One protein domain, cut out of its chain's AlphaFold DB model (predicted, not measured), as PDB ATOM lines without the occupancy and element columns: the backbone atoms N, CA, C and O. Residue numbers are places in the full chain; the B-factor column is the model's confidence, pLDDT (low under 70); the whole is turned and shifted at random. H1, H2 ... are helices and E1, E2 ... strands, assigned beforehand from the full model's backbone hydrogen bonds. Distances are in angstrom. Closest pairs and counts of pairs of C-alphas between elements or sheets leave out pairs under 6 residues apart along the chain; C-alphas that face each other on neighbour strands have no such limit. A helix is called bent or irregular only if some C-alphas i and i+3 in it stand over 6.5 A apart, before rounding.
ATOM      1  N   SER A  70     105.113 174.285 128.199       88.06
ATOM      2  CA  SER A  70     105.039 175.698 128.551       88.06
ATOM      3  C   SER A  70     105.812 176.552 127.561       88.06
ATOM      4  O   SER A  70     107.023 176.432 127.392       88.06
ATOM      5  N   PHE A  71     105.130 177.527 126.977       85.19
ATOM      6  CA  PHE A  71     105.749 178.474 126.060       85.19
ATOM      7  C   PHE A  71     106.259 179.704 126.817       85.19
ATOM      8  O   PHE A  71     105.800 180.831 126.616       85.19
ATOM      9  N   ALA A  72     107.221 179.481 127.718       82.06
ATOM     10  CA  ALA A  72     107.692 180.479 128.682       82.06
ATOM     11  C   ALA A  72     108.161 181.799 128.039       82.06
ATOM     12  O   ALA A  72     108.006 182.865 128.632       82.06
ATOM     13  N   ARG A  73     108.658 181.753 126.794       83.62
ATOM     14  CA  ARG A  73     109.040 182.944 126.018       83.62
ATOM     15  C   ARG A  73     107.882 183.933 125.816       83.62
ATOM     16  O   ARG A  73     108.130 185.133 125.741       83.62
ATOM     17  N   PHE A  74     106.641 183.451 125.745       84.50
ATOM     18  CA  PHE A  74     105.449 184.294 125.594       84.50
ATOM     19  C   PHE A  74     104.805 184.661 126.933       84.50
ATOM     20  O   PHE A  74     104.079 185.646 127.001       84.50
ATOM     21  N   ALA A  75     105.096 183.913 128.001       73.94
ATOM     22  CA  ALA A  75     104.478 184.106 129.312       73.94
ATOM     23  C   ALA A  75     105.041 185.296 130.107       73.94
ATOM     24  O   ALA A  75     104.567 185.554 131.206       73.94
ATOM     25  N   ARG A  76     106.065 186.001 129.592       66.88
ATOM     26  CA  ARG A  76     106.827 187.050 130.307       66.88
ATOM     27  C   ARG A  76     106.932 186.773 131.819       66.88
ATOM     28  O   ARG A  76     106.541 187.638 132.605       66.88
ATOM     29  N   PRO A  77     107.414 185.590 132.247       62.22
ATOM     30  CA  PRO A  77     107.500 185.298 133.665       62.22
ATOM     31  C   PRO A  77     108.476 186.307 134.272       62.22
ATOM     32  O   PRO A  77     109.679 186.261 134.030       62.22
ATOM     33  N   THR A  78     107.950 187.276 135.018       54.25
ATOM     34  CA  THR A  78     108.743 188.283 135.739       54.25
ATOM     35  C   THR A  78     109.403 187.689 136.983       54.25
ATOM     36  O   THR A  78     110.129 188.372 137.702       54.25
ATOM     37  N   GLN A  79     109.138 186.411 137.244       61.34
ATOM     38  CA  GLN A  79     109.430 185.742 138.489       61.34
ATOM     39  C   GLN A  79     110.750 184.975 138.401       61.34
ATOM     40  O   GLN A  79     110.925 184.049 137.608       61.34
ATOM     41  N   THR A  80     111.686 185.363 139.259       65.31
ATOM     42  CA  THR A  80     112.914 184.614 139.530       65.31
ATOM     43  C   THR A  80     112.650 183.494 140.538       65.31
ATOM     44  O   THR A  80     111.631 183.499 141.234       65.31
ATOM     45  N   ILE A  81     113.598 182.557 140.672       63.31
ATOM     46  CA  ILE A  81     113.587 181.543 141.740       63.31
ATOM     47  C   ILE A  81     113.303 182.225 143.091       63.31
ATOM     48  O   ILE A  81     113.915 183.244 143.418       63.31
ATOM     49  N   GLY A  82     112.334 181.692 143.843       64.75
ATOM     50  CA  GLY A  82     111.905 182.223 145.145       64.75
ATOM     51  C   GLY A  82     110.839 183.326 145.109       64.75
ATOM     52  O   GLY A  82     110.358 183.697 146.172       64.75
ATOM     53  N   LYS A  83     110.444 183.820 143.925       77.06
ATOM     54  CA  LYS A  83     109.407 184.862 143.747       77.06
ATOM     55  C   LYS A  83     108.220 184.418 142.893       77.06
ATOM     56  O   LYS A  83     107.414 185.235 142.460       77.06
ATOM     57  N   VAL A  84     108.118 183.116 142.617       78.31
ATOM     58  CA  VAL A  84     107.080 182.561 141.728       78.31
ATOM     59  C   VAL A  84     105.662 182.736 142.270       78.31
ATOM     60  O   VAL A  84     104.697 182.671 141.522       78.31
ATOM     61  N   LEU A  85     105.531 183.008 143.564       85.94
ATOM     62  CA  LEU A  85     104.248 183.190 144.236       85.94
ATOM     63  C   LEU A  85     103.938 184.663 144.554       85.94
ATOM     64  O   LEU A  85     102.905 184.941 145.153       85.94
ATOM     65  N   ASP A  86     104.816 185.604 144.182       84.25
ATOM     66  CA  ASP A  86     104.688 187.013 144.586       84.25
ATOM     67  C   ASP A  86     103.538 187.730 143.858       84.25
ATOM     68  O   ASP A  86     102.935 188.657 144.399       84.25
ATOM     69  N   ALA A  87     103.256 187.340 142.615       84.94
ATOM     70  CA  ALA A  87     102.200 187.928 141.796       84.94
ATOM     71  C   ALA A  87     101.815 186.986 140.652       84.94
ATOM     72  O   ALA A  87     102.715 186.392 140.073       84.94
ATOM     73  N   PRO A  88     100.541 186.896 140.246       88.75
ATOM     74  CA  PRO A  88     100.147 186.050 139.125       88.75
ATOM     75  C   PRO A  88     100.780 186.503 137.796       88.75
ATOM     76  O   PRO A  88     101.056 187.683 137.568       88.75
ATOM     77  N   ILE A  89     100.983 185.544 136.896       88.75
ATOM     78  CA  ILE A  89     101.549 185.710 135.560       88.75
ATOM     79  C   ILE A  89     100.527 186.420 134.663       88.75
ATOM     80  O   ILE A  89      99.440 185.879 134.422       88.75
ATOM     81  N   PRO A  90     100.846 187.612 134.129       88.19
ATOM     82  CA  PRO A  90      99.956 188.305 133.213       88.19
ATOM     83  C   PRO A  90      99.867 187.544 131.887       88.19
ATOM     84  O   PRO A  90     100.878 187.288 131.231       88.19
ATOM     85  N   ILE A  91      98.646 187.227 131.462       89.62
ATOM     86  CA  ILE A  91      98.395 186.563 130.182       89.62
ATOM     87  C   ILE A  91      98.105 187.624 129.121       89.62
ATOM     88  O   ILE A  91      96.998 188.145 129.019       89.62
ATOM     89  N   GLY A  92      99.144 187.990 128.369       90.38
ATOM     90  CA  GLY A  92      99.053 188.968 127.286       90.38
ATOM     91  C   GLY A  92      98.632 188.360 125.946       90.38
ATOM     92  O   GLY A  92      98.633 187.145 125.768       90.38
ATOM     93  N   GLU A  93      98.356 189.233 124.977       92.19
ATOM     94  CA  GLU A  93      97.961 188.889 123.601       92.19
ATOM     95  C   GLU A  93      98.895 187.855 122.954       92.19
ATOM     96  O   GLU A  93      98.440 186.814 122.505       92.19
ATOM     97  N   ALA A  94     100.218 188.042 123.037       90.88
ATOM     98  CA  ALA A  94     101.176 187.085 122.470       90.88
ATOM     99  C   ALA A  94     101.082 185.669 123.075       90.88
ATOM    100  O   ALA A  94     101.402 184.688 122.406       90.88
ATOM    101  N   PHE A  95     100.669 185.543 124.341       92.31
ATOM    102  CA  PHE A  95     100.441 184.234 124.948       92.31
ATOM    103  C   PHE A  95      99.151 183.610 124.410       92.31
ATOM    104  O   PHE A  95      99.149 182.438 124.043       92.31
ATOM    105  N   TRP A  96      98.082 184.395 124.280       94.12
ATOM    106  CA  TRP A  96      96.823 183.949 123.680       94.12
ATOM    107  C   TRP A  96      96.971 183.532 122.214       94.12
ATOM    108  O   TRP A  96      96.540 182.440 121.844       94.12
ATOM    109  N   ASP A  97      97.642 184.354 121.413       93.25
ATOM    110  CA  ASP A  97      97.743 184.194 119.961       93.25
ATOM    111  C   ASP A  97      98.724 183.105 119.531       93.25
ATOM    112  O   ASP A  97      98.652 182.627 118.396       93.25
ATOM    113  N   VAL A  98      99.634 182.697 120.423       90.25
ATOM    114  CA  VAL A  98     100.665 181.696 120.118       90.25
ATOM    115  C   VAL A  98     100.619 180.511 121.078       90.25
ATOM    116  O   VAL A  98     100.397 179.383 120.646       90.25
ATOM    117  N   ALA A  99     100.817 180.740 122.378       91.06
ATOM    118  CA  ALA A  99     100.950 179.667 123.370       91.06
ATOM    119  C   ALA A  99      99.629 178.947 123.677       91.06
ATOM    120  O   ALA A  99      99.625 177.758 123.989       91.06
ATOM    121  N   LEU A 100      98.506 179.656 123.594       94.31
ATOM    122  CA  LEU A 100      97.173 179.103 123.814       94.31
ATOM    123  C   LEU A 100      96.343 179.036 122.532       94.31
ATOM    124  O   LEU A 100      95.137 178.819 122.607       94.31
ATOM    125  N   ASN A 101      96.963 179.203 121.365       95.94
ATOM    126  CA  ASN A 101      96.263 179.131 120.092       95.94
ATOM    127  C   ASN A 101      96.149 177.676 119.618       95.94
ATOM    128  O   ASN A 101      97.117 177.050 119.180       95.94
ATOM    129  N   GLU A 102      94.935 177.145 119.690       97.00
ATOM    130  CA  GLU A 102      94.575 175.784 119.303       97.00
ATOM    131  C   GLU A 102      94.803 175.508 117.817       97.00
ATOM    132  O   GLU A 102      95.026 174.365 117.435       97.00
ATOM    133  N   GLN A 103      94.822 176.542 116.975       96.75
ATOM    134  CA  GLN A 103      95.055 176.393 115.540       96.75
ATOM    135  C   GLN A 103      96.529 176.145 115.197       96.75
ATOM    136  O   GLN A 103      96.835 175.734 114.070       96.75
ATOM    137  N   LEU A 104      97.430 176.441 116.145       94.62
ATOM    138  CA  LEU A 104      98.884 176.369 115.988       94.62
ATOM    139  C   LEU A 104      99.518 175.228 116.793       94.62
ATOM    140  O   LEU A 104     100.577 174.733 116.407       94.62
ATOM    141  N   ARG A 105      98.909 174.812 117.910       93.25
ATOM    142  CA  ARG A 105      99.455 173.747 118.762       93.25
ATOM    143  C   ARG A 105      99.131 172.366 118.203       93.25
ATOM    144  O   ARG A 105      97.974 172.025 118.018       93.25
ATOM    145  N   VAL A 106     100.180 171.571 118.002       94.88
ATOM    146  CA  VAL A 106     100.118 170.173 117.553       94.88
ATOM    147  C   VAL A 106     101.007 169.327 118.477       94.88
ATOM    148  O   VAL A 106     102.132 169.752 118.763       94.88
ATOM    149  N   PRO A 107     100.566 168.141 118.939       96.75
ATOM    150  CA  PRO A 107     101.299 167.321 119.907       96.75
ATOM    151  C   PRO A 107     102.411 166.482 119.258       96.75
ATOM    152  O   PRO A 107     102.441 165.264 119.389       96.75
ATOM    153  N   LEU A 108     103.347 167.115 118.541       97.12
ATOM    154  CA  LEU A 108     104.398 166.398 117.797       97.12
ATOM    155  C   LEU A 108     105.259 165.491 118.685       97.12
ATOM    156  O   LEU A 108     105.646 164.410 118.255       97.12
ATOM    157  N   TRP A 109     105.549 165.917 119.918       97.50
ATOM    158  CA  TRP A 109     106.290 165.085 120.867       97.50
ATOM    159  C   TRP A 109     105.484 163.852 121.277       97.50
ATOM    160  O   TRP A 109     106.006 162.744 121.227       97.50
ATOM    161  N   GLN A 110     104.211 164.015 121.642       98.06
ATOM    162  CA  GLN A 110     103.385 162.887 122.075       98.06
ATOM    163  C   GLN A 110     103.052 161.938 120.926       98.06
ATOM    164  O   GLN A 110     103.074 160.733 121.130       98.06
ATOM    165  N   LEU A 111     102.883 162.436 119.701       98.31
ATOM    166  CA  LEU A 111     102.769 161.574 118.520       98.31
ATOM    167  C   LEU A 111     103.968 160.622 118.348       98.31
ATOM    168  O   LEU A 111     103.819 159.586 117.714       98.31
ATOM    169  N   ALA A 112     105.145 160.964 118.884       98.12
ATOM    170  CA  ALA A 112     106.334 160.116 118.826       98.12
ATOM    171  C   ALA A 112     106.621 159.346 120.128       98.12
ATOM    172  O   ALA A 112     107.219 158.277 120.066       98.12
ATOM    173  N   PHE A 113     106.268 159.904 121.291       98.31
ATOM    174  CA  PHE A 113     106.763 159.442 122.595       98.31
ATOM    175  C   PHE A 113     105.709 159.469 123.719       98.31
ATOM    176  O   PHE A 113     106.083 159.560 124.892       98.31
ATOM    177  N   ASN A 114     104.405 159.440 123.405       98.06
ATOM    178  CA  ASN A 114     103.340 159.484 124.425       98.06
ATOM    179  C   ASN A 114     103.441 158.347 125.448       98.06
ATOM    180  O   ASN A 114     103.231 158.575 126.633       98.06
ATOM    181  N   ASP A 115     103.772 157.151 124.977       97.69
ATOM    182  CA  ASP A 115     103.931 155.909 125.735       97.69
ATOM    183  C   ASP A 115     105.313 155.753 126.386       97.69
ATOM    184  O   ASP A 115     105.571 154.752 127.055       97.69
ATOM    185  N   ALA A 116     106.201 156.735 126.208       97.44
ATOM    186  CA  ALA A 116     107.570 156.685 126.709       97.44
ATOM    187  C   ALA A 116     107.855 157.735 127.790       97.44
ATOM    188  O   ALA A 116     108.428 157.402 128.825       97.44
ATOM    189  N   VAL A 117     107.483 159.003 127.566       97.44
ATOM    190  CA  VAL A 117     107.846 160.113 128.464       97.44
ATOM    191  C   VAL A 117     106.645 161.002 128.741       97.44
ATOM    192  O   VAL A 117     106.145 161.700 127.853       97.44
ATOM    193  N   ASN A 124     107.729 177.605 136.736       88.50
ATOM    194  CA  ASN A 124     107.506 179.054 136.831       88.50
ATOM    195  C   ASN A 124     106.539 179.613 135.773       88.50
ATOM    196  O   ASN A 124     106.412 180.827 135.634       88.50
ATOM    197  N   VAL A 125     105.882 178.734 135.013       90.50
ATOM    198  CA  VAL A 125     104.745 179.060 134.144       90.50
ATOM    199  C   VAL A 125     103.632 178.006 134.311       90.50
ATOM    200  O   VAL A 125     103.185 177.434 133.314       90.50
ATOM    201  N   PRO A 126     103.213 177.667 135.548       92.50
ATOM    202  CA  PRO A 126     102.158 176.690 135.744       92.50
ATOM    203  C   PRO A 126     100.781 177.360 135.584       92.50
ATOM    204  O   PRO A 126     100.632 178.543 135.909       92.50
ATOM    205  N   PRO A 127      99.738 176.619 135.171       93.12
ATOM    206  CA  PRO A 127      98.418 177.202 134.919       93.12
ATOM    207  C   PRO A 127      97.779 177.877 136.135       93.12
ATOM    208  O   PRO A 127      97.053 178.857 135.991       93.12
ATOM    209  N   ASN A 128      98.084 177.407 137.349       93.88
ATOM    210  CA  ASN A 128      97.548 177.993 138.581       93.88
ATOM    211  C   ASN A 128      98.159 179.356 138.946       93.88
ATOM    212  O   ASN A 128      97.681 180.015 139.868       93.88
ATOM    213  N   GLN A 129      99.208 179.774 138.237       92.50
ATOM    214  CA  GLN A 129      99.795 181.102 138.371       92.50
ATOM    215  C   GLN A 129      99.288 182.066 137.294       92.50
ATOM    216  O   GLN A 129      99.646 183.235 137.331       92.50
ATOM    217  N   TYR A 130      98.452 181.639 136.343       92.81
ATOM    218  CA  TYR A 130      97.893 182.546 135.340       92.81
ATOM    219  C   TYR A 130      96.917 183.538 135.987       92.81
ATOM    220  O   TYR A 130      96.009 183.148 136.717       92.81
ATOM    221  N   ALA A 131      97.064 184.829 135.673       91.50
ATOM    222  CA  ALA A 131      96.135 185.867 136.127       91.50
ATOM    223  C   ALA A 131      94.727 185.713 135.520       91.50
ATOM    224  O   ALA A 131      93.756 186.238 136.062       91.50
ATOM    225  N   ASP A 132      94.618 185.002 134.394       93.38
ATOM    226  CA  ASP A 132      93.365 184.725 133.700       93.38
ATOM    227  C   ASP A 132      92.948 183.259 133.885       93.38
ATOM    228  O   ASP A 132      93.628 182.327 133.448       93.38
ATOM    229  N   ARG A 133      91.783 183.042 134.499       94.19
ATOM    230  CA  ARG A 133      91.237 181.698 134.715       94.19
ATOM    231  C   ARG A 133      90.846 180.997 133.412       94.19
ATOM    232  O   ARG A 133      90.941 179.771 133.346       94.19
ATOM    233  N   ALA A 134      90.435 181.732 132.379       96.38
ATOM    234  CA  ALA A 134      90.119 181.146 131.078       96.38
ATOM    235  C   ALA A 134      91.371 180.550 130.417       96.38
ATOM    236  O   ALA A 134      91.278 179.525 129.743       96.38
ATOM    237  N   ALA A 135      92.546 181.142 130.660       95.88
ATOM    238  CA  ALA A 135      93.820 180.596 130.200       95.88
ATOM    239  C   ALA A 135      94.125 179.247 130.867       95.88
ATOM    240  O   ALA A 135      94.531 178.305 130.188       95.88
ATOM    241  N   TRP A 136      93.862 179.116 132.174       96.56
ATOM    242  CA  TRP A 136      94.015 177.842 132.884       96.56
ATOM    243  C   TRP A 136      93.038 176.789 132.346       96.56
ATOM    244  O   TRP A 136      93.448 175.683 132.001       96.56
ATOM    245  N   GLU A 137      91.756 177.127 132.197       97.69
ATOM    246  CA  GLU A 137      90.775 176.191 131.630       97.69
ATOM    247  C   GLU A 137      91.164 175.720 130.226       97.69
ATOM    248  O   GLU A 137      91.047 174.531 129.928       97.69
ATOM    249  N   LYS A 138      91.699 176.614 129.390       97.62
ATOM    250  CA  LYS A 138      92.188 176.251 128.059       97.62
ATOM    251  C   LYS A 138      93.441 175.375 128.106       97.62
ATOM    252  O   LYS A 138      93.535 174.432 127.323       97.62
ATOM    253  N   GLU A 139      94.370 175.621 129.032       96.75
ATOM    254  CA  GLU A 139      95.528 174.736 129.220       96.75
ATOM    255  C   GLU A 139      95.098 173.329 129.658       96.75
ATOM    256  O   GLU A 139      95.644 172.352 129.158       96.75
ATOM    257  N   ASN A 140      94.071 173.192 130.506       97.94
ATOM    258  CA  ASN A 140      93.531 171.872 130.854       97.94
ATOM    259  C   ASN A 140      92.999 171.128 129.620       97.94
ATOM    260  O   ASN A 140      93.215 169.925 129.492       97.94
ATOM    261  N   LEU A 141      92.327 171.826 128.697       98.56
ATOM    262  CA  LEU A 141      91.851 171.229 127.445       98.56
ATOM    263  C   LEU A 141      93.013 170.752 126.559       98.56
ATOM    264  O   LEU A 141      92.938 169.656 126.005       98.56
ATOM    265  N   PHE A 142      94.110 171.513 126.479       98.00
ATOM    266  CA  PHE A 142      95.344 171.029 125.846       98.00
ATOM    267  C   PHE A 142      95.933 169.826 126.585       98.00
ATOM    268  O   PHE A 142      96.332 168.862 125.937       98.00
ATOM    269  N   GLY A 143      95.944 169.855 127.920       97.44
ATOM    270  CA  GLY A 143      96.372 168.748 128.773       97.44
ATOM    271  C   GLY A 143      95.655 167.445 128.443       97.44
ATOM    272  O   GLY A 143      96.288 166.411 128.257       97.44
ATOM    273  N   ILE A 144      94.336 167.515 128.272       98.44
ATOM    274  CA  ILE A 144      93.500 166.373 127.898       98.44
ATOM    275  C   ILE A 144      93.798 165.908 126.467       98.44
ATOM    276  O   ILE A 144      94.035 164.722 126.239       98.44
ATOM    277  N   LEU A 145      93.804 166.834 125.504       98.62
ATOM    278  CA  LEU A 145      93.964 166.517 124.083       98.62
ATOM    279  C   LEU A 145      95.343 165.937 123.756       98.62
ATOM    280  O   LEU A 145      95.468 165.055 122.908       98.62
ATOM    281  N   HIS A 146      96.379 166.465 124.399       97.88
ATOM    282  CA  HIS A 146      97.772 166.141 124.122       97.88
ATOM    283  C   HIS A 146      98.385 165.211 125.168       97.88
ATOM    284  O   HIS A 146      99.577 164.962 125.079       97.88
ATOM    285  N   ASN A 147      97.617 164.735 126.153       97.44
ATOM    286  CA  ASN A 147      98.114 163.944 127.282       97.44
ATOM    287  C   ASN A 147      99.302 164.608 128.015       97.44
ATOM    288  O   ASN A 147     100.385 164.044 128.169       97.44
ATOM    289  N   GLN A 148      99.104 165.855 128.437       94.31
ATOM    290  CA  GLN A 148     100.105 166.674 129.118       94.31
ATOM    291  C   GLN A 148      99.658 166.919 130.562       94.31
ATOM    292  O   GLN A 148      98.567 167.443 130.792       94.31
ATOM    293  N   MET A 149     100.487 166.548 131.542       94.00
ATOM    294  CA  MET A 149     100.128 166.695 132.954       94.00
ATOM    295  C   MET A 149     100.343 168.136 133.445       94.00
ATOM    296  O   MET A 149     101.326 168.782 133.071       94.00
ATOM    297  N   PRO A 150      99.469 168.649 134.326       94.62
ATOM    298  CA  PRO A 150      99.644 169.974 134.893       94.62
ATOM    299  C   PRO A 150     100.755 169.979 135.950       94.62
ATOM    300  O   PRO A 150     100.848 169.074 136.781       94.62
ATOM    301  N   THR A 151     101.548 171.050 135.971       94.62
ATOM    302  CA  THR A 151     102.390 171.406 137.126       94.62
ATOM    303  C   THR A 151     101.655 172.443 137.962       94.62
ATOM    304  O   THR A 151     100.998 173.323 137.406       94.62
ATOM    305  N   TYR A 152     101.790 172.379 139.287       94.31
ATOM    306  CA  TYR A 152     101.280 173.416 140.179       94.31
ATOM    307  C   TYR A 152     102.377 173.932 141.101       94.31
ATOM    308  O   TYR A 152     103.040 173.149 141.780       94.31
ATOM    309  N   THR A 153     102.502 175.254 141.179       92.12
ATOM    310  CA  THR A 153     103.401 175.928 142.123       92.12
ATOM    311  C   THR A 153     102.558 176.753 143.075       92.12
ATOM    312  O   THR A 153     101.854 177.672 142.652       92.12
ATOM    313  N   LEU A 154     102.569 176.384 144.355       92.88
ATOM    314  CA  LEU A 154     101.703 176.967 145.374       92.88
ATOM    315  C   LEU A 154     102.279 176.803 146.781       92.88
ATOM    316  O   LEU A 154     103.014 175.860 147.068       92.88
ATOM    317  N   ASP A 155     101.871 177.702 147.669       92.88
ATOM    318  CA  ASP A 155     101.990 177.543 149.113       92.88
ATOM    319  C   ASP A 155     100.618 177.223 149.738       92.88
ATOM    320  O   ASP A 155      99.627 176.950 149.054       92.88
ATOM    321  N   ARG A 156     100.537 177.263 151.071       94.88
ATOM    322  CA  ARG A 156      99.284 177.004 151.791       94.88
ATOM    323  C   ARG A 156      98.182 178.021 151.471       94.88
ATOM    324  O   ARG A 156      97.015 177.635 151.479       94.88
ATOM    325  N   ALA A 157      98.522 179.287 151.239       93.56
ATOM    326  CA  ALA A 157      97.532 180.319 150.940       93.56
ATOM    327  C   ALA A 157      96.914 180.072 149.559       93.56
ATOM    328  O   ALA A 157      95.692 179.957 149.452       93.56
ATOM    329  N   HIS A 158      97.760 179.842 148.553       93.62
ATOM    330  CA  HIS A 158      97.340 179.484 147.199       93.62
ATOM    331  C   HIS A 158      96.520 178.192 147.175       93.62
ATOM    332  O   HIS A 158      95.496 178.135 146.500       93.62
ATOM    333  N   TRP A 159      96.908 177.164 147.942       95.38
ATOM    334  CA  TRP A 159      96.095 175.951 148.075       95.38
ATOM    335  C   TRP A 159      94.686 176.273 148.564       95.38
ATOM    336  O   TRP A 159      93.719 175.838 147.950       95.38
ATOM    337  N   ASN A 160      94.562 177.029 149.655       96.75
ATOM    338  CA  ASN A 160      93.264 177.338 150.246       96.75
ATOM    339  C   ASN A 160      92.373 178.151 149.296       96.75
ATOM    340  O   ASN A 160      91.163 177.939 149.281       96.75
ATOM    341  N   GLU A 161      92.960 179.050 148.506       95.69
ATOM    342  CA  GLU A 161      92.240 179.876 147.534       95.69
ATOM    343  C   GLU A 161      91.856 179.100 146.263       95.69
ATOM    344  O   GLU A 161      90.732 179.201 145.777       95.69
ATOM    345  N   GLN A 162      92.779 178.304 145.722       96.69
ATOM    346  CA  GLN A 162      92.663 177.712 144.385       96.69
ATOM    347  C   GLN A 162      92.220 176.243 144.402       96.69
ATOM    348  O   GLN A 162      92.067 175.639 143.335       96.69
ATOM    349  N   ARG A 163      92.003 175.654 145.589       96.81
ATOM    350  CA  ARG A 163      91.731 174.221 145.800       96.81
ATOM    351  C   ARG A 163      90.749 173.637 144.796       96.81
ATOM    352  O   ARG A 163      91.031 172.606 144.193       96.81
ATOM    353  N   ASP A 164      89.598 174.275 144.623       97.62
ATOM    354  CA  ASP A 164      88.525 173.731 143.790       97.62
ATOM    355  C   ASP A 164      88.919 173.688 142.312       97.62
ATOM    356  O   ASP A 164      88.599 172.729 141.609       97.62
ATOM    357  N   MET A 165      89.675 174.685 141.848       95.94
ATOM    358  CA  MET A 165      90.180 174.726 140.479       95.94
ATOM    359  C   MET A 165      91.305 173.705 140.260       95.94
ATOM    360  O   MET A 165      91.316 173.029 139.230       95.94
ATOM    361  N   ILE A 166      92.193 173.513 141.242       97.38
ATOM    362  CA  ILE A 166      93.223 172.463 141.204       97.38
ATOM    363  C   ILE A 166      92.569 171.077 141.163       97.38
ATOM    364  O   ILE A 166      92.918 170.259 140.316       97.38
ATOM    365  N   VAL A 167      91.582 170.815 142.026       97.44
ATOM    366  CA  VAL A 167      90.869 169.528 142.071       97.44
ATOM    367  C   VAL A 167      90.093 169.277 140.779       97.44
ATOM    368  O   VAL A 167      90.138 168.163 140.260       97.44
ATOM    369  N   LYS A 168      89.414 170.292 140.226       96.69
ATOM    370  CA  LYS A 168      88.759 170.194 138.911       96.69
ATOM    371  C   LYS A 168      89.767 169.791 137.833       96.69
ATOM    372  O   LYS A 168      89.529 168.824 137.117       96.69
ATOM    373  N   SER A 169      90.892 170.497 137.761       97.12
ATOM    374  CA  SER A 169      91.946 170.262 136.769       97.12
ATOM    375  C   SER A 169      92.561 168.867 136.914       97.12
ATOM    376  O   SER A 169      92.687 168.149 135.930       97.12
ATOM    377  N   TYR A 170      92.853 168.437 138.146       96.62
ATOM    378  CA  TYR A 170      93.328 167.083 138.438       96.62
ATOM    379  C   TYR A 170      92.345 166.014 137.949       96.62
ATOM    380  O   TYR A 170      92.744 165.099 137.238       96.62
ATOM    381  N   ARG A 171      91.055 166.139 138.280       97.12
ATOM    382  CA  ARG A 171      90.043 165.156 137.867       97.12
ATOM    383  C   ARG A 171      89.882 165.093 136.352       97.12
ATOM    384  O   ARG A 171      89.743 164.018 135.797       97.12
ATOM    385  N   GLN A 172      89.908 166.236 135.674       96.44
ATOM    386  CA  GLN A 172      89.737 166.271 134.222       96.44
ATOM    387  C   GLN A 172      90.969 165.747 133.477       96.44
ATOM    388  O   GLN A 172      90.833 164.931 132.571       96.44
ATOM    389  N   VAL A 173      92.160 166.224 133.848       97.75
ATOM    390  CA  VAL A 173      93.397 165.933 133.115       97.75
ATOM    391  C   VAL A 173      94.018 164.627 133.604       97.75
ATOM    392  O   VAL A 173      94.246 163.721 132.810       97.75
ATOM    393  N   CYS A 174      94.256 164.485 134.909       96.38
ATOM    394  CA  CYS A 174      95.035 163.368 135.440       96.38
ATOM    395  C   CYS A 174      94.266 162.038 135.436       96.38
ATOM    396  O   CYS A 174      94.888 161.002 135.217       96.38
ATOM    397  N   GLU A 175      92.942 162.025 135.640       95.94
ATOM    398  CA  GLU A 175      92.157 160.778 135.517       95.94
ATOM    399  C   GLU A 175      92.093 160.286 134.065       95.94
ATOM    400  O   GLU A 175      92.055 159.079 133.821       95.94
ATOM    401  N   TRP A 176      92.104 161.207 133.096       97.06
ATOM    402  CA  TRP A 176      92.238 160.861 131.685       97.06
ATOM    403  C   TRP A 176      93.643 160.339 131.385       97.06
ATOM    404  O   TRP A 176      93.775 159.215 130.910       97.06
ATOM    405  N   THR A 177      94.693 161.078 131.758       96.31
ATOM    406  CA  THR A 177      96.088 160.637 131.597       96.31
ATOM    407  C   THR A 177      96.329 159.268 132.229       96.31
ATOM    408  O   THR A 177      96.934 158.412 131.596       96.31
ATOM    409  N   GLY A 178      95.785 158.989 133.417       95.94
ATOM    410  CA  GLY A 178      95.905 157.680 134.066       95.94
ATOM    411  C   GLY A 178      95.348 156.504 133.249       95.94
ATOM    412  O   GLY A 178      95.719 155.361 133.503       95.94
ATOM    413  N   GLN A 179      94.490 156.763 132.258       96.50
ATOM    414  CA  GLN A 179      93.958 155.747 131.351       96.50
ATOM    415  C   GLN A 179      94.800 155.546 130.088       96.50
ATOM    416  O   GLN A 179      94.665 154.485 129.482       96.50
ATOM    417  N   ILE A 180      95.599 156.537 129.680       97.50
ATOM    418  CA  ILE A 180      96.283 156.576 128.373       97.50
ATOM    419  C   ILE A 180      97.796 156.852 128.462       97.50
ATOM    420  O   ILE A 180      98.458 156.976 127.437       97.50
ATOM    421  N   ALA A 181      98.363 156.975 129.667       94.62
ATOM    422  CA  ALA A 181      99.761 157.371 129.878       94.62
ATOM    423  C   ALA A 181     100.789 156.422 129.245       94.62
ATOM    424  O   ALA A 181     101.912 156.837 128.993       94.62
ATOM    425  N   PHE A 182     100.409 155.167 129.007       96.06
ATOM    426  CA  PHE A 182     101.266 154.142 128.407       96.06
ATOM    427  C   PHE A 182     100.802 153.736 127.003       96.06
ATOM    428  O   PHE A 182     101.289 152.749 126.460       96.06
ATOM    429  N   ASP A 183      99.839 154.464 126.436       98.31
ATOM    430  CA  ASP A 183      99.333 154.189 125.098       98.31
ATOM    431  C   ASP A 183     100.096 155.023 124.069       98.31
ATOM    432  O   ASP A 183     100.380 156.198 124.289       98.31
ATOM    433  N   GLU A 184     100.380 154.461 122.901       98.69
ATOM    434  CA  GLU A 184     100.899 155.236 121.776       98.69
ATOM    435  C   GLU A 184      99.810 156.221 121.321       98.69
ATOM    436  O   GLU A 184      98.658 155.825 121.119       98.69
ATOM    437  N   MET A 185     100.155 157.496 121.115       98.69
ATOM    438  CA  MET A 185      99.252 158.449 120.462       98.69
ATOM    439  C   MET A 185      99.304 158.228 118.947       98.69
ATOM    440  O   MET A 185     100.067 158.863 118.228       98.69
ATOM    441  N   THR A 186      98.462 157.322 118.463       98.69
ATOM    442  CA  THR A 186      98.444 156.875 117.061       98.69
ATOM    443  C   THR A 186      98.046 157.960 116.058       98.69
ATOM    444  O   THR A 186      98.416 157.891 114.886       98.69
ATOM    445  N   SER A 187      97.252 158.959 116.470       98.62
ATOM    446  CA  SER A 187      96.915 160.088 115.598       98.62
ATOM    447  C   SER A 187      96.375 161.306 116.342       98.62
ATOM    448  O   SER A 187      95.842 161.198 117.446       98.62
ATOM    449  N   HIS A 188      96.475 162.459 115.678       98.69
ATOM    450  CA  HIS A 188      95.868 163.726 116.072       98.69
ATOM    451  C   HIS A 188      95.273 164.420 114.834       98.69
ATOM    452  O   HIS A 188      95.908 164.443 113.775       98.69
ATOM    453  N   ARG A 189      94.051 164.957 114.936       98.06
ATOM    454  CA  ARG A 189      93.292 165.519 113.805       98.06
ATOM    455  C   ARG A 189      92.493 166.758 114.200       98.06
ATOM    456  O   ARG A 189      91.851 166.776 115.246       98.06
ATOM    457  N   PHE A 190      92.441 167.738 113.299       98.44
ATOM    458  CA  PHE A 190      91.437 168.804 113.326       98.44
ATOM    459  C   PHE A 190      90.142 168.285 112.687       98.44
ATOM    460  O   PHE A 190      90.185 167.724 111.594       98.44
ATOM    461  N   LEU A 191      89.011 168.455 113.368       98.25
ATOM    462  CA  LEU A 191      87.693 167.987 112.918       98.25
ATOM    463  C   LEU A 191      86.866 169.090 112.243       98.25
ATOM    464  O   LEU A 191      85.897 168.797 111.549       98.25
ATOM    465  N   THR A 192      87.228 170.355 112.457       98.12
ATOM    466  CA  THR A 192      86.566 171.528 111.876       98.12
ATOM    467  C   THR A 192      87.562 172.383 111.097       98.12
ATOM    468  O   THR A 192      88.754 172.401 111.406       98.12
ATOM    469  N   GLU A 193      87.081 173.128 110.094       97.25
ATOM    470  CA  GLU A 193      87.924 174.023 109.279       97.25
ATOM    471  C   GLU A 193      88.588 175.128 110.113       97.25
ATOM    472  O   GLU A 193      89.741 175.485 109.876       97.25
ATOM    473  N   ASP A 194      87.884 175.628 111.134       97.25
ATOM    474  CA  ASP A 194      88.397 176.613 112.093       97.25
ATOM    475  C   ASP A 194      89.349 176.010 113.143       97.25
ATOM    476  O   ASP A 194      89.863 176.735 113.998       97.25
ATOM    477  N   LYS A 195      89.587 174.689 113.073       98.06
ATOM    478  CA  LYS A 195      90.472 173.900 113.940       98.06
ATOM    479  C   LYS A 195      90.092 173.893 115.423       98.06
ATOM    480  O   LYS A 195      90.907 173.490 116.255       98.06
ATOM    481  N   LYS A 196      88.876 174.309 115.783       98.25
ATOM    482  CA  LYS A 196      88.440 174.369 117.186       98.25
ATOM    483  C   LYS A 196      87.996 173.029 117.755       98.25
ATOM    484  O   LYS A 196      88.144 172.827 118.956       98.25
ATOM    485  N   ALA A 197      87.481 172.116 116.936       98.62
ATOM    486  CA  ALA A 197      87.255 170.738 117.355       98.62
ATOM    487  C   ALA A 197      88.443 169.876 116.921       98.62
ATOM    488  O   ALA A 197      88.844 169.895 115.756       98.62
ATOM    489  N   GLN A 198      89.022 169.134 117.859       98.81
ATOM    490  CA  GLN A 198      90.225 168.332 117.639       98.81
ATOM    491  C   GLN A 198      90.096 166.973 118.309       98.81
ATOM    492  O   GLN A 198      89.436 166.849 119.339       98.81
ATOM    493  N   ARG A 199      90.744 165.959 117.738       98.62
ATOM    494  CA  ARG A 199      90.721 164.583 118.233       98.62
ATOM    495  C   ARG A 199      92.122 164.010 118.343       98.62
ATOM    496  O   ARG A 199      92.915 164.187 117.422       98.62
ATOM    497  N   SER A 200      92.363 163.265 119.416       98.81
ATOM    498  CA  SER A 200      93.529 162.391 119.564       98.81
ATOM    499  C   SER A 200      93.078 160.952 119.809       98.81
ATOM    500  O   SER A 200      92.089 160.722 120.513       98.81
ATOM    501  N   ASP A 201      93.795 159.995 119.227       98.69
ATOM    502  CA  ASP A 201      93.503 158.561 119.299       98.69
ATOM    503  C   ASP A 201      94.706 157.784 119.827       98.69
ATOM    504  O   ASP A 201      95.847 158.056 119.441       98.69
ATOM    505  N   PHE A 202      94.439 156.787 120.665       98.75
ATOM    506  CA  PHE A 202      95.452 156.047 121.406       98.75
ATOM    507  C   PHE A 202      95.410 154.550 121.076       98.75
ATOM    508  O   PHE A 202      94.361 154.014 120.711       98.75
ATOM    509  N   SER A 203      96.543 153.856 121.207       98.56
ATOM    510  CA  SER A 203      96.671 152.443 120.808       98.56
ATOM    511  C   SER A 203      95.779 151.476 121.592       98.56
ATOM    512  O   SER A 203      95.477 150.394 121.093       98.56
ATOM    513  N   SER A 204      95.286 151.866 122.772       97.81
ATOM    514  CA  SER A 204      94.292 151.083 123.519       97.81
ATOM    515  C   SER A 204      92.884 151.106 122.911       97.81
ATOM    516  O   SER A 204      91.997 150.417 123.412       97.81
ATOM    517  N   GLY A 205      92.659 151.896 121.855       97.94
ATOM    518  CA  GLY A 205      91.344 152.145 121.257       97.94
ATOM    519  C   GLY A 205      90.601 153.330 121.876       97.94
ATOM    520  O   GLY A 205      89.581 153.755 121.334       97.94
ATOM    521  N   LYS A 206      91.124 153.900 122.969       98.44
ATOM    522  CA  LYS A 206      90.593 155.123 123.575       98.44
ATOM    523  C   LYS A 206      90.857 156.335 122.684       98.44
ATOM    524  O   LYS A 206      91.896 156.440 122.029       98.44
ATOM    525  N   SER A 207      89.957 157.307 122.751       98.50
ATOM    526  CA  SER A 207      90.093 158.580 122.040       98.50
ATOM    527  C   SER A 207      89.562 159.730 122.878       98.50
ATOM    528  O   SER A 207      88.763 159.537 123.791       98.50
ATOM    529  N   VAL A 208      89.942 160.955 122.535       98.69
ATOM    530  CA  VAL A 208      89.318 162.153 123.101       98.69
ATOM    531  C   VAL A 208      89.052 163.178 122.019       98.69
ATOM    532  O   VAL A 208      89.889 163.390 121.145       98.69
ATOM    533  N   ILE A 209      87.883 163.809 122.088       98.81
ATOM    534  CA  ILE A 209      87.551 164.990 121.297       98.81
ATOM    535  C   ILE A 209      87.528 166.191 122.237       98.81
ATOM    536  O   ILE A 209      86.858 166.156 123.267       98.81
ATOM    537  N   VAL A 210      88.234 167.256 121.877       98.88
ATOM    538  CA  VAL A 210      88.221 168.543 122.578       98.88
ATOM    539  C   VAL A 210      87.621 169.600 121.665       98.88
ATOM    540  O   VAL A 210      87.966 169.683 120.489       98.88
ATOM    541  N   ASN A 211      86.723 170.413 122.217       98.75
ATOM    542  CA  ASN A 211      86.110 171.550 121.549       98.75
ATOM    543  C   ASN A 211      86.562 172.844 122.234       98.75
ATOM    544  O   ASN A 211      86.113 173.160 123.333       98.75
ATOM    545  N   PHE A 212      87.424 173.607 121.569       98.69
ATOM    546  CA  PHE A 212      87.878 174.928 122.012       98.69
ATOM    547  C   PHE A 212      86.887 176.054 121.667       98.69
ATOM    548  O   PHE A 212      87.077 177.193 122.091       98.69
ATOM    549  N   GLY A 213      85.836 175.757 120.897       98.19
ATOM    550  CA  GLY A 213      84.829 176.716 120.461       98.19
ATOM    551  C   GLY A 213      83.843 177.140 121.543       98.19
ATOM    552  O   GLY A 213      83.683 176.500 122.581       98.19
ATOM    553  N   ASP A 214      83.152 178.243 121.257       97.94
ATOM    554  CA  ASP A 214      82.171 178.868 122.152       97.94
ATOM    555  C   ASP A 214      80.752 178.298 121.992       97.94
ATOM    556  O   ASP A 214      79.843 178.671 122.731       97.94
ATOM    557  N   ALA A 215      80.563 177.375 121.047       98.19
ATOM    558  CA  ALA A 215      79.324 176.641 120.822       98.19
ATOM    559  C   ALA A 215      79.578 175.126 120.927       98.19
ATOM    560  O   ALA A 215      80.704 174.685 120.679       98.19
ATOM    561  N   PRO A 216      78.565 174.319 121.297       98.50
ATOM    562  CA  PRO A 216      78.680 172.865 121.263       98.50
ATOM    563  C   PRO A 216      79.053 172.349 119.868       98.50
ATOM    564  O   PRO A 216      78.609 172.899 118.861       98.50
ATOM    565  N   TYR A 217      79.842 171.281 119.826       98.50
ATOM    566  CA  TYR A 217      80.233 170.573 118.608       98.50
ATOM    567  C   TYR A 217      79.556 169.200 118.581       98.50
ATOM    568  O   TYR A 217      79.616 168.468 119.566       98.50
ATOM    569  N   GLU A 218      78.912 168.851 117.471       98.25
ATOM    570  CA  GLU A 218      78.334 167.522 117.251       98.25
ATOM    571  C   GLU A 218      79.354 166.647 116.514       98.25
ATOM    572  O   GLU A 218      79.770 166.968 115.400       98.25
ATOM    573  N   ALA A 219      79.797 165.570 117.163       96.00
ATOM    574  CA  ALA A 219      80.706 164.597 116.572       96.00
ATOM    575  C   ALA A 219      79.990 163.747 115.507       96.00
ATOM    576  O   ALA A 219      78.767 163.648 115.496       96.00
ATOM    577  N   GLU A 220      80.755 163.072 114.644       92.38
ATOM    578  CA  GLU A 220      80.208 162.246 113.549       92.38
ATOM    579  C   GLU A 220      79.240 161.141 114.014       92.38
ATOM    580  O   GLU A 220      78.374 160.713 113.255       92.38
ATOM    581  N   ASP A 221      79.365 160.687 115.262       92.25
ATOM    582  CA  ASP A 221      78.486 159.687 115.876       92.25
ATOM    583  C   ASP A 221      77.269 160.282 116.611       92.25
ATOM    584  O   ASP A 221      76.550 159.561 117.307       92.25
ATOM    585  N   GLY A 222      77.035 161.589 116.472       95.62
ATOM    586  CA  GLY A 222      75.917 162.322 117.066       95.62
ATOM    587  C   GLY A 222      76.119 162.731 118.529       95.62
ATOM    588  O   GLY A 222      75.235 163.357 119.119       95.62
ATOM    589  N   ARG A 223      77.255 162.400 119.162       97.44
ATOM    590  CA  ARG A 223      77.545 162.859 120.530       97.44
ATOM    591  C   ARG A 223      77.924 164.337 120.541       97.44
ATOM    592  O   ARG A 223      78.682 164.811 119.699       97.44
ATOM    593  N   ILE A 224      77.440 165.057 121.551       98.31
ATOM    594  CA  ILE A 224      77.718 166.486 121.720       98.31
ATOM    595  C   ILE A 224      78.932 166.693 122.625       98.31
ATOM    596  O   ILE A 224      78.941 166.267 123.782       98.31
ATOM    597  N   VAL A 225      79.923 167.418 122.118       98.62
ATOM    598  CA  VAL A 225      81.048 167.953 122.884       98.62
ATOM    599  C   VAL A 225      80.699 169.386 123.305       98.62
ATOM    600  O   VAL A 225      80.518 170.246 122.435       98.62
ATOM    601  N   PRO A 226      80.582 169.685 124.612       98.56
ATOM    602  CA  PRO A 226      80.235 171.026 125.081       98.56
ATOM    603  C   PRO A 226      81.198 172.102 124.566       98.56
ATOM    604  O   PRO A 226      82.360 171.814 124.276       98.56
ATOM    605  N   ALA A 227      80.725 173.349 124.494       98.50
ATOM    606  CA  ALA A 227      81.597 174.502 124.275       98.50
ATOM    607  C   ALA A 227      82.710 174.527 125.332       98.50
ATOM    608  O   ALA A 227      82.423 174.352 126.521       98.50
ATOM    609  N   ARG A 228      83.962 174.744 124.910       98.38
ATOM    610  CA  ARG A 228      85.152 174.733 125.785       98.38
ATOM    611  C   ARG A 228      85.216 173.473 126.661       98.38
ATOM    612  O   ARG A 228      85.487 173.536 127.860       98.38
ATOM    613  N   GLY A 229      84.900 172.332 126.058       98.44
ATOM    614  CA  GLY A 229      84.730 171.050 126.731       98.44
ATOM    615  C   GLY A 229      85.418 169.908 125.998       98.44
ATOM    616  O   GLY A 229      86.099 170.099 124.991       98.44
ATOM    617  N   PHE A 230      85.234 168.698 126.519       98.69
ATOM    618  CA  PHE A 230      85.801 167.490 125.935       98.69
ATOM    619  C   PHE A 230      84.854 166.299 126.082       98.69
ATOM    620  O   PHE A 230      83.941 166.310 126.910       98.69
ATOM    621  N   LEU A 231      85.101 165.272 125.276       98.25
ATOM    622  CA  LEU A 231      84.434 163.981 125.300       98.25
ATOM    623  C   LEU A 231      85.495 162.883 125.196       98.25
ATOM    624  O   LEU A 231      86.101 162.706 124.140       98.25
ATOM    625  N   ALA A 232      85.709 162.156 126.291       96.88
ATOM    626  CA  ALA A 232      86.505 160.934 126.286       96.88
ATOM    627  C   ALA A 232      85.668 159.770 125.733       96.88
ATOM    628  O   ALA A 232      84.497 159.606 126.081       96.88
ATOM    629  N   ILE A 233      86.275 158.973 124.863       95.06
ATOM    630  CA  ILE A 233      85.675 157.834 124.173       95.06
ATOM    631  C   ILE A 233      86.455 156.595 124.608       95.06
ATOM    632  O   ILE A 233      87.684 156.577 124.526       95.06
ATOM    633  N   GLN A 234      85.721 155.600 125.102       85.38
ATOM    634  CA  GLN A 234      86.243 154.321 125.579       85.38
ATOM    635  C   GLN A 234      85.851 153.192 124.637       85.38
ATOM    636  O   GLN A 234      84.749 153.294 124.045       85.38
TER     637      GLN A 234
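Overview. This is residues 70 to 117 and 124 to 234 of the 234 residues of an uncharacterized protein of candidate division BRC1 bacterium ADurb.BinA364 (UniProt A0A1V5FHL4). Picture a wall of four strands, E1 to E4, near one end of an elongated body, with H3 packed on one face of it and the long H4 beside H3. H2 is on the same face at the E1 edge, while H1 and the unnamed residues 70 to 92 lie away from the sheet. The printed part has 159 residues, with H1 H2 H3 H4 E1 E2 E3 E4 along the chain; the sheet's order is E1 E2 E3 E4, all antiparallel. The class is mixed, helices and strands, though under half of the residues are in named elements. The whole is compact, with a radius of gyration of the C-alphas of 15.9 A and spans of 47 by 31 by 28 A.

Along the chain. Start at Ser 70 and pass 23 residues with no named element to find C-alpha 93 at (97.961, 188.889, 123.601), where H1 begins, residues 93 to 99. H2 follows at residues 108 to 113, and after the cut H3 takes residues 133 to 146, 19.9 A long. H4, residues 156 to 180, is 31.2 A long; it is irregular, with C-alphas 161 and 164 8.1 A apart and a kink of 72 degrees near residue 163. Then come E1, residues 185 to 190, 14.8 A; E2, residues 197 to 202, 17.3 A; E3, residues 207 to 211, 13.6 A; and E4, residues 229 to 233, 13.5 A, ending at C-alpha 233 (85.675, 157.834, 124.173).

Arrangement. Look first at the sheet, a meander, each strand the antiparallel neighbour of the one before and each such pair a hairpin. N 189 and O 199 of E1 and E2 are 2.8 A apart, N 198 and O 210 of E2 and E3 2.9 A, and N 231 and O 209 of E3 and E4 2.8 A, within hydrogen-bond range. H2 and H3 are on the same face of the sheet, two layers, helices on one face. H3 runs along the strands at a height over the sheet of 10.5 A; its closest C-alphas to E3 are those of Leu 145 and Val 210, 6.3 A. H2 is over none of the strands, but only just, with 2 of its C-alphas falling on E1; the closest are those of Leu 111 and Met 185, 5.1 A. H4 touches H3 with residues 169 to 177 alone, at a shallow tilt of 21 degrees, the same way; C-alphas 144 and 173 are closest, 5.2 A. H4 only grazes the sheet, with residues 172 to 180. H1 is not on the sheet, and is close to H3 but not clearly touching, C-alphas 96 and 135 at 7.9 A. In H1 and H3 every O i to N i+4 pair is within hydrogen-bond range; H2 has 1 of 2 and H4 16 of 21.

Size, cuts and confidence. The C-alphas of Gly 82 and Asp 221, the two farthest apart, are 49.8 A apart. Residues 118 to 123 are not printed, and C-alphas 117 and 124 stand 20.7 A apart across the cut. The link E3 to E4 is long, and in it residues 217 to 218 pair antiparallel with 224 to 225. The model's pLDDT is under 70 at residues 76 to 82.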